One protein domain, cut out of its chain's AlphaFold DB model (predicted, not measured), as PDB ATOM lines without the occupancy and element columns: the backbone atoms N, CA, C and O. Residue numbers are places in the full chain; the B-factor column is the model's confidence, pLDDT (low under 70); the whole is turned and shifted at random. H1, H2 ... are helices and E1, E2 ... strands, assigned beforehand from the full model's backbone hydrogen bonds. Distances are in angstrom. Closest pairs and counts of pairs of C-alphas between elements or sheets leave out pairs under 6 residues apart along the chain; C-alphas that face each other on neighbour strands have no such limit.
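Overview. This is residues 4 to 72 of the 72 residues of the protein "Arm-DNA-bind_5 domain-containing protein" of Phocaeicola sartorii (UniProt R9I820). A strongly twisted sheet of three strands, E1, E2 and E3, has one helix, H1, packed over one of its faces and running along the strands, with no named element over the other face. E3 bends sharply partway, and after it a long loop, residues 40 to 55, leads to H1, which runs back along the sheet. The printed part has 69 residues with three named strands and one named helix, in the order E1, E2, E3, H1 along the chain; the sheet's order is E1, E2, E3, antiparallel throughout, and the class is mixed, helices and strands. The whole is compact, with a radius of gyration of the C-alphas of 11.9 A and spans of 34 by 25 by 17 A.

Along the chain. E2, the inner strand of the sheet, is residues 19 to 26, Tyr 19 to Gln 26, and measures 20.4 A from first to last C-alpha. E1 is the edge strand of residues 4 to 8, 13.4 A long; it begins at C-alpha 4, (279.102, 127.343, 246.253). E3, the other edge strand, is residues 30 to 39, 21.7 A from first to last C-alpha, and is the longest strand by residues. It ends at C-alpha 39, (291.316, 122.409, 232.859). H1 is residues 56 to 71, Tyr 56 to Glu 71, and measures 22.4 A. It begins at C-alpha 56, (286.080, 113.641, 232.225), and ends at C-alpha 71, (278.163, 121.455, 251.653).

Arrangement. The sheet is a meander, each strand the antiparallel neighbour of the one before. E1 and E2 are a hairpin, with 155 degrees between their directions. Their C-alphas 8 and 21 face each other at 4.6 A, and N 7 and O 22 are within hydrogen-bond range at 2.8 A, as are N 24 and O 5 at 2.8 A. E2 and E3 are a hairpin too, with 152 degrees between their directions. On the two sides of the bend in E3, which is 88 degrees at residue 36, this pairing goes on: N 23 and O 33 are 2.8 A apart, and N 19 and O 39 are also 2.8 A apart, both within hydrogen-bond range. The closest C-alphas of E1 and E3 are those of Leu 8 and Ser 39, 7.5 A apart. The sheet's C-alphas lie up to 4.8 A off the best plane through them. H1 is on the sheet at a height of 9.2 A over it, and the two make two layers, a helix on one face of a sheet. H1 lies over E2, and on the local plane its line and that of E2 stand at 24 degrees, along the strands. The closest C-alphas of H1 and E3 are those of Ile 66 and Thr 35, 7.6 A apart. Those of H1 and E1 are Phe 67 and Val 4, at 7.9 A, and those of H1 and E2 are Phe 67 and Leu 23, at 8.0 A. In H1 every O i to N i+4 pair is within hydrogen-bond range.

Size, cuts and confidence. The two C-alphas farthest apart are those of Glu 28 and Pro 54, at 36.5 A. The first and last printed C-alphas, of Val 4 and Asn 72, are 11.9 A apart; Asn 72 is the chain's last residue. The printed part has no cut. The link from E2 to E3 is tight, with 3 residues, that from E1 to E2 is short, with 10, and that from E3 to H1 is long, with 16. The mean pLDDT of the printed part is 92.0, and no printed residue is under 70.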
ATOM      1  N   VAL A   4     277.888 128.096 246.560       91.75
ATOM      2  CA  VAL A   4     279.102 127.343 246.253       91.75
ATOM      3  C   VAL A   4     279.055 126.956 244.784       91.75
ATOM      4  O   VAL A   4     278.064 126.410 244.307       91.75
ATOM      5  N   ASN A   5     280.110 127.256 244.033       93.69
ATOM      6  CA  ASN A   5     280.240 126.792 242.659       93.69
ATOM      7  C   ASN A   5     281.696 126.646 242.231       93.69
ATOM      8  O   ASN A   5     282.604 127.244 242.806       93.69
ATOM      9  N   PHE A   6     281.927 125.854 241.188       95.31
ATOM     10  CA  PHE A   6     283.238 125.799 240.560       95.31
ATOM     11  C   PHE A   6     283.500 127.048 239.716       95.31
ATOM     12  O   PHE A   6     282.596 127.653 239.141       95.31
ATOM     13  N   TYR A   7     284.766 127.439 239.663       94.25
ATOM     14  CA  TYR A   7     285.258 128.593 238.934       94.25
ATOM     15  C   TYR A   7     286.598 128.246 238.288       94.25
ATOM     16  O   TYR A   7     287.547 127.877 238.980       94.25
ATOM     17  N   LEU A   8     286.683 128.384 236.967       95.12
ATOM     18  CA  LEU A   8     287.940 128.257 236.236       95.12
ATOM     19  C   LEU A   8     288.699 129.586 236.317       95.12
ATOM     20  O   LEU A   8     288.252 130.596 235.773       95.12
ATOM     21  N   ASP A   9     289.835 129.609 237.014       93.19
ATOM     22  CA  ASP A   9     290.594 130.843 237.224       93.19
ATOM     23  C   ASP A   9     291.522 131.135 236.037       93.19
ATOM     24  O   ASP A   9     292.711 130.808 236.045       93.19
ATOM     25  N   THR A  10     290.968 131.785 235.013       91.75
ATOM     26  CA  THR A  10     291.677 132.122 233.767       91.75
ATOM     27  C   THR A  10     292.741 133.209 233.919       91.75
ATOM     28  O   THR A  10     293.537 133.433 233.012       91.75
ATOM     29  N   ARG A  11     292.810 133.868 235.083       88.19
ATOM     30  CA  ARG A  11     293.783 134.940 235.358       88.19
ATOM     31  C   ARG A  11     295.206 134.413 235.534       88.19
ATOM     32  O   ARG A  11     296.153 135.192 235.490       88.19
ATOM     33  N   ARG A  12     295.365 133.112 235.802       77.62
ATOM     34  CA  ARG A  12     296.665 132.457 236.001       77.62
ATOM     35  C   ARG A  12     296.746 131.204 235.141       77.62
ATOM     36  O   ARG A  12     296.289 130.139 235.554       77.62
ATOM     37  N   ALA A  13     297.343 131.341 233.963       83.00
ATOM     38  CA  ALA A  13     297.708 130.195 233.146       83.00
ATOM     39  C   ALA A  13     298.851 129.420 233.820       83.00
ATOM     40  O   ALA A  13     299.859 130.001 234.226       83.00
ATOM     41  N   LYS A  14     298.679 128.107 233.956       83.00
ATOM     42  CA  LYS A  14     299.765 127.163 234.232       83.00
ATOM     43  C   LYS A  14     300.386 126.706 232.906       83.00
ATOM     44  O   LYS A  14     299.945 127.106 231.827       83.00
ATOM     45  N   ALA A  15     301.387 125.832 232.987       78.44
ATOM     46  CA  ALA A  15     301.930 125.149 231.815       78.44
ATOM     47  C   ALA A  15     300.808 124.517 230.964       78.44
ATOM     48  O   ALA A  15     299.809 124.026 231.498       78.44
ATOM     49  N   ASN A  16     300.987 124.524 229.641       81.06
ATOM     50  CA  ASN A  16     300.062 123.949 228.657       81.06
ATOM     51  C   ASN A  16     298.664 124.601 228.608       81.06
ATOM     52  O   ASN A  16     297.681 123.911 228.353       81.06
ATOM     53  N   ASN A  17     298.559 125.917 228.850       88.50
ATOM     54  CA  ASN A  17     297.295 126.678 228.791       88.50
ATOM     55  C   ASN A  17     296.180 126.109 229.682       88.50
ATOM     56  O   ASN A  17     294.988 126.234 229.392       88.50
ATOM     57  N   LYS A  18     296.578 125.474 230.783       92.12
ATOM     58  CA  LYS A  18     295.649 124.975 231.783       92.12
ATOM     59  C   LYS A  18     295.424 126.010 232.868       92.12
ATOM     60  O   LYS A  18     296.352 126.675 233.324       92.12
ATOM     61  N   TYR A  19     294.191 126.092 233.327       94.62
ATOM     62  CA  TYR A  19     293.751 127.020 234.350       94.62
ATOM     63  C   TYR A  19     293.267 126.234 235.566       94.62
ATOM     64  O   TYR A  19     292.587 125.216 235.409       94.62
ATOM     65  N   PRO A  20     293.623 126.656 236.787       94.69
ATOM     66  CA  PRO A  20     293.195 125.956 237.984       94.69
ATOM     67  C   PRO A  20     291.688 126.110 238.184       94.69
ATOM     68  O   PRO A  20     291.145 127.217 238.122       94.69
ATOM     69  N   ILE A  21     291.031 124.999 238.492       95.00
ATOM     70  CA  ILE A  21     289.655 124.998 238.973       95.00
ATOM     71  C   ILE A  21     289.689 125.336 240.463       95.00
ATOM     72  O   ILE A  21     290.514 124.843 241.237       95.00
ATOM     73  N   LYS A  22     288.801 126.235 240.866       94.75
ATOM     74  CA  LYS A  22     288.637 126.674 242.246       94.75
ATOM     75  C   LYS A  22     287.194 126.496 242.670       94.75
ATOM     76  O   LYS A  22     286.285 126.640 241.858       94.75
ATOM     77  N   LEU A  23     286.995 126.224 243.948       94.31
ATOM     78  CA  LEU A  23     285.687 126.299 244.570       94.31
ATOM     79  C   LEU A  23     285.479 127.737 245.041       94.31
ATOM     80  O   LEU A  23     286.251 128.253 245.852       94.31
ATOM     81  N   ARG A  24     284.473 128.405 244.491       93.44
ATOM     82  CA  ARG A  24     284.068 129.746 244.889       93.44
ATOM     83  C   ARG A  24     282.937 129.628 245.891       93.44
ATOM     84  O   ARG A  24     281.877 129.108 245.562       93.44
ATOM     85  N   ILE A  25     283.177 130.154 247.084       92.31
ATOM     86  CA  ILE A  25     282.184 130.278 248.143       92.31
ATOM     87  C   ILE A  25     281.875 131.764 248.272       92.31
ATOM     88  O   ILE A  25     282.773 132.577 248.502       92.31
ATOM     89  N   GLN A  26     280.615 132.122 248.066       91.62
ATOM     90  CA  GLN A  26     280.144 133.496 248.138       91.62
ATOM     91  C   GLN A  26     279.024 133.588 249.169       91.62
ATOM     92  O   GLN A  26     277.945 133.030 248.974       91.62
ATOM     93  N   HIS A  27     279.289 134.327 250.241       87.94
ATOM     94  CA  HIS A  27     278.279 134.805 251.181       87.94
ATOM     95  C   HIS A  27     278.340 136.340 251.166       87.94
ATOM     96  O   HIS A  27     278.185 136.940 250.102       87.94
ATOM     97  N   GLU A  28     278.663 136.970 252.294       88.38
ATOM     98  CA  GLU A  28     278.985 138.402 252.373       88.38
ATOM     99  C   GLU A  28     280.348 138.729 251.746       88.38
ATOM    100  O   GLU A  28     280.524 139.772 251.123       88.38
ATOM    101  N   SER A  29     281.302 137.800 251.842       87.88
ATOM    102  CA  SER A  29     282.622 137.891 251.221       87.88
ATOM    103  C   SER A  29     282.847 136.748 250.227       87.88
ATOM    104  O   SER A  29     282.096 135.766 250.178       87.88
ATOM    105  N   LYS A  30     283.877 136.904 249.387       91.25
ATOM    106  CA  LYS A  30     284.261 135.932 248.362       91.25
ATOM    107  C   LYS A  30     285.485 135.147 248.811       91.25
ATOM    108  O   LYS A  30     286.571 135.717 248.923       91.25
ATOM    109  N   LEU A  31     285.334 133.835 248.946       91.56
ATOM    110  CA  LEU A  31     286.429 132.902 249.188       91.56
ATOM    111  C   LEU A  31     286.654 132.017 247.955       91.56
ATOM    112  O   LEU A  31     285.711 131.588 247.289       91.56
ATOM    113  N   LEU A  32     287.922 131.759 247.637       92.69
ATOM    114  CA  LEU A  32     288.328 130.859 246.561       92.69
ATOM    115  C   LEU A  32     289.253 129.783 247.127       92.69
ATOM    116  O   LEU A  32     290.388 130.082 247.495       92.69
ATOM    117  N   LEU A  33     288.793 128.536 247.134       91.88
ATOM    118  CA  LEU A  33     289.575 127.378 247.557       91.88
ATOM    119  C   LEU A  33     290.131 126.651 246.332       91.88
ATOM    120  O   LEU A  33     289.448 126.505 245.319       91.88
ATOM    121  N   SER A  34     291.386 126.209 246.394       91.25
ATOM    122  CA  SER A  34     291.964 125.408 245.313       91.25
ATOM    123  C   SER A  34     291.474 123.969 245.412       91.25
ATOM    124  O   SER A  34     291.534 123.380 246.484       91.25
ATOM    125  N   THR A  35     291.021 123.392 244.297       92.31
ATOM    126  CA  THR A  35     290.586 121.986 244.259       92.31
ATOM    127  C   THR A  35     291.724 121.025 243.906       92.31
ATOM    128  O   THR A  35     291.522 119.818 243.907       92.31
ATOM    129  N   GLY A  36     292.910 121.537 243.553       91.69
ATOM    130  CA  GLY A  36     294.018 120.743 243.006       91.69
ATOM    131  C   GLY A  36     293.852 120.353 241.531       91.69
ATOM    132  O   GLY A  36     294.808 119.893 240.916       91.69
ATOM    133  N   PHE A  37     292.679 120.599 240.941       93.62
ATOM    134  CA  PHE A  37     292.378 120.287 239.548       93.62
ATOM    135  C   PHE A  37     292.634 121.476 238.615       93.62
ATOM    136  O   PHE A  37     292.595 122.644 239.011       93.62
ATOM    137  N   ASP A  38     292.867 121.170 237.343       94.31
ATOM    138  CA  ASP A  38     293.023 122.139 236.266       94.31
ATOM    139  C   ASP A  38     292.316 121.677 234.992       94.31
ATOM    140  O   ASP A  38     292.071 120.485 234.793       94.31
ATOM    141  N   SER A  39     291.947 122.643 234.156       94.75
ATOM    142  CA  SER A  39     291.316 122.409 232.859       94.75
ATOM    143  C   SER A  39     291.727 123.475 231.856       94.75
ATOM    144  O   SER A  39     292.132 124.576 232.232       94.75
ATOM    145  N   THR A  40     291.601 123.172 230.572       94.75
ATOM    146  CA  THR A  40     291.647 124.199 229.526       94.75
ATOM    147  C   THR A  40     290.285 124.889 229.419       94.75
ATOM    148  O   THR A  40     289.269 124.364 229.875       94.75
ATOM    149  N   ILE A  41     290.251 126.066 228.789       93.50
ATOM    150  CA  ILE A  41     288.987 126.770 228.506       93.50
ATOM    151  C   ILE A  41     288.066 125.900 227.640       93.50
ATOM    152  O   ILE A  41     286.862 125.871 227.852       93.50
ATOM    153  N   GLU A  42     288.632 125.153 226.693       94.75
ATOM    154  CA  GLU A  42     287.849 124.311 225.790       94.75
ATOM    155  C   GLU A  42     287.230 123.086 226.459       94.75
ATOM    156  O   GLU A  42     286.203 122.600 225.990       94.75
ATOM    157  N   ALA A  43     287.865 122.558 227.505       95.62
ATOM    158  CA  ALA A  43     287.459 121.322 228.162       95.62
ATOM    159  C   ALA A  43     286.558 121.554 229.391       95.62
ATOM    160  O   ALA A  43     286.265 120.611 230.133       95.62
ATOM    161  N   TRP A  44     286.132 122.798 229.629       95.94
ATOM    162  CA  TRP A  44     285.377 123.214 230.810       95.94
ATOM    163  C   TRP A  44     284.070 123.924 230.437       95.94
ATOM    164  O   TRP A  44     284.096 124.993 229.836       95.94
ATOM    165  N   ASP A  45     282.934 123.391 230.890       94.88
ATOM    166  CA  ASP A  45     281.598 123.936 230.574       94.88
ATOM    167  C   ASP A  45     281.087 124.937 231.633       94.88
ATOM    168  O   ASP A  45     279.916 125.306 231.665       94.88
ATOM    169  N   GLY A  46     281.955 125.374 232.547       91.31
ATOM    170  CA  GLY A  46     281.620 126.315 233.621       91.31
ATOM    171  C   GLY A  46     281.423 125.642 234.979       91.31
ATOM    172  O   GLY A  46     281.858 126.195 235.988       91.31
ATOM    173  N   SER A  47     280.861 124.434 235.010       92.56
ATOM    174  CA  SER A  47     280.626 123.662 236.242       92.56
ATOM    175  C   SER A  47     281.340 122.310 236.275       92.56
ATOM    176  O   SER A  47     281.593 121.785 237.361       92.56
ATOM    177  N   CYS A  48     281.670 121.742 235.116       95.00
ATOM    178  CA  CYS A  48     282.270 120.420 234.998       95.00
ATOM    179  C   CYS A  48     283.152 120.298 233.747       95.00
ATOM    180  O   CYS A  48     283.140 121.150 232.854       95.00
ATOM    181  N   TYR A  49     283.921 119.210 233.694       97.25
ATOM    182  CA  TYR A  49     284.679 118.813 232.518       97.25
ATOM    183  C   TYR A  49     283.769 118.244 231.431       97.25
ATOM    184  O   TYR A  49     282.885 117.426 231.717       97.25
ATOM    185  N   ASN A  50     284.059 118.599 230.181       96.62
ATOM    186  CA  ASN A  50     283.363 118.084 229.005       96.62
ATOM    187  C   ASN A  50     284.140 116.952 228.313       96.62
ATOM    188  O   ASN A  50     285.202 116.525 228.763       96.62
ATOM    189  N   LYS A  51     283.604 116.447 227.193       96.19
ATOM    190  CA  LYS A  51     284.155 115.286 226.468       96.19
ATOM    191  C   LYS A  51     285.560 115.505 225.888       96.19
ATOM    192  O   LYS A  51     286.191 114.519 225.518       96.19
ATOM    193  N   LYS A  52     286.040 116.750 225.788       95.19
ATOM    194  CA  LYS A  52     287.408 117.052 225.343       95.19
ATOM    195  C   LYS A  52     288.452 116.728 226.415       95.19
ATOM    196  O   LYS A  52     289.617 116.552 226.075       95.19
ATOM    197  N   GLU A  53     288.055 116.626 227.686       95.19
ATOM    198  CA  GLU A  53     288.960 116.218 228.758       95.19
ATOM    199  C   GLU A  53     289.070 114.682 228.828       95.19
ATOM    200  O   GLU A  53     288.062 113.981 228.998       95.19
ATOM    201  N   PRO A  54     290.287 114.117 228.793       94.31
ATOM    202  CA  PRO A  54     290.487 112.703 229.078       94.31
ATOM    203  C   PRO A  54     289.969 112.338 230.474       94.31
ATOM    204  O   PRO A  54     290.251 113.015 231.466       94.31
ATOM    205  N   ASN A  55     289.230 111.231 230.566       95.12
ATOM    206  CA  ASN A  55     288.631 110.745 231.814       95.12
ATOM    207  C   ASN A  55     287.665 111.744 232.486       95.12
ATOM    208  O   ASN A  55     287.498 111.706 233.708       95.12
ATOM    209  N   TYR A  56     286.992 112.606 231.710       95.81
ATOM    210  CA  TYR A  56     286.080 113.641 232.225       95.81
ATOM    211  C   TYR A  56     285.062 113.120 233.255       95.81
ATOM    212  O   TYR A  56     284.826 113.774 234.265       95.81
ATOM    213  N   LYS A  57     284.508 111.911 233.067       96.56
ATOM    214  CA  LYS A  57     283.557 111.297 234.016       96.56
ATOM    215  C   LYS A  57     284.167 111.088 235.404       96.56
ATOM    216  O   LYS A  57     283.547 111.444 236.400       96.56
ATOM    217  N   TYR A  58     285.380 110.539 235.462       96.44
ATOM    218  CA  TYR A  58     286.080 110.287 236.722       96.44
ATOM    219  C   TYR A  58     286.466 111.602 237.407       96.44
ATOM    220  O   TYR A  58     286.235 111.776 238.600       96.44
ATOM    221  N   LYS A  59     286.974 112.573 236.636       95.94
ATOM    222  CA  LYS A  59     287.315 113.902 237.163       95.94
ATOM    223  C   LYS A  59     286.090 114.643 237.701       95.94
ATOM    224  O   LYS A  59     286.156 115.240 238.770       95.94
ATOM    225  N   ASN A  60     284.955 114.549 237.010       96.50
ATOM    226  CA  ASN A  60     283.690 115.120 237.470       96.50
ATOM    227  C   ASN A  60     283.185 114.453 238.754       96.50
ATOM    228  O   ASN A  60     282.688 115.151 239.635       96.50
ATOM    229  N   ALA A  61     283.345 113.134 238.894       96.62
ATOM    230  CA  ALA A  61     283.026 112.441 240.141       96.62
ATOM    231  C   ALA A  61     283.909 112.932 241.304       96.62
ATOM    232  O   ALA A  61     283.395 113.221 242.382       96.62
ATOM    233  N   ALA A  62     285.214 113.117 241.073       95.50
ATOM    234  CA  ALA A  62     286.127 113.661 242.078       95.50
ATOM    235  C   ALA A  62     285.765 115.102 242.490       95.50
ATOM    236  O   ALA A  62     285.714 115.404 243.682       95.50
ATOM    237  N   LEU A  63     285.441 115.976 241.528       94.75
ATOM    238  CA  LEU A  63     284.949 117.325 241.824       94.75
ATOM    239  C   LEU A  63     283.641 117.285 242.621       94.75
ATOM    240  O   LEU A  63     283.497 118.016 243.597       94.75
ATOM    241  N   ARG A  64     282.704 116.400 242.267       94.19
ATOM    242  CA  ARG A  64     281.445 116.249 243.006       94.19
ATOM    243  C   ARG A  64     281.680 115.831 244.459       94.19
ATOM    244  O   ARG A  64     281.015 116.370 245.334       94.19
ATOM    245  N   ASN A  65     282.641 114.950 244.725       94.31
ATOM    246  CA  ASN A  65     282.994 114.568 246.095       94.31
ATOM    247  C   ASN A  65     283.527 115.758 246.906       94.31
ATOM    248  O   ASN A  65     283.144 115.919 248.058       94.31
ATOM    249  N   ILE A  66     284.352 116.621 246.298       92.25
ATOM    250  CA  ILE A  66     284.812 117.865 246.943       92.25
ATOM    251  C   ILE A  66     283.627 118.780 247.251       92.25
ATOM    252  O   ILE A  66     283.552 119.337 248.337       92.25
ATOM    253  N   PHE A  67     282.703 118.936 246.302       91.12
ATOM    254  CA  PHE A  67     281.523 119.779 246.480       91.12
ATOM    255  C   PHE A  67     280.654 119.301 247.652       91.12
ATOM    256  O   PHE A  67     280.351 120.082 248.548       91.12
ATOM    257  N   VAL A  68     280.343 118.001 247.693       91.50
ATOM    258  CA  VAL A  68     279.561 117.375 248.773       91.50
ATOM    259  C   VAL A  68     280.260 117.501 250.130       91.50
ATOM    260  O   VAL A  68     279.591 117.707 251.135       91.50
ATOM    261  N   ALA A  69     281.590 117.403 250.172       89.12
ATOM    262  CA  ALA A  69     282.360 117.557 251.405       89.12
ATOM    263  C   ALA A  69     282.417 119.003 251.934       89.12
ATOM    264  O   ALA A  69     282.817 119.203 253.071       89.12
ATOM    265  N   VAL A  70     282.085 120.004 251.110       86.12
ATOM    266  CA  VAL A  70     282.009 121.413 251.539       86.12
ATOM    267  C   VAL A  70     280.581 121.823 251.902       86.12
ATOM    268  O   VAL A  70     280.405 122.738 252.702       86.12
ATOM    269  N   GLU A  71     279.567 121.190 251.310       80.88
ATOM    270  CA  GLU A  71     278.163 121.455 251.653       80.88
ATOM    271  C   GLU A  71     277.697 120.779 252.952       80.88
ATOM    272  O   GLU A  71     276.795 121.317 253.595       80.88
ATOM    273  N   ASN A  72     278.280 119.631 253.322       72.75
ATOM    274  CA  ASN A  72     277.978 118.890 254.557       72.75
ATOM    275  C   ASN A  72     278.937 119.244 255.694       72.75
ATOM    276  O   ASN A  72     278.465 119.284 256.851       72.75
TER     277      ASN A  72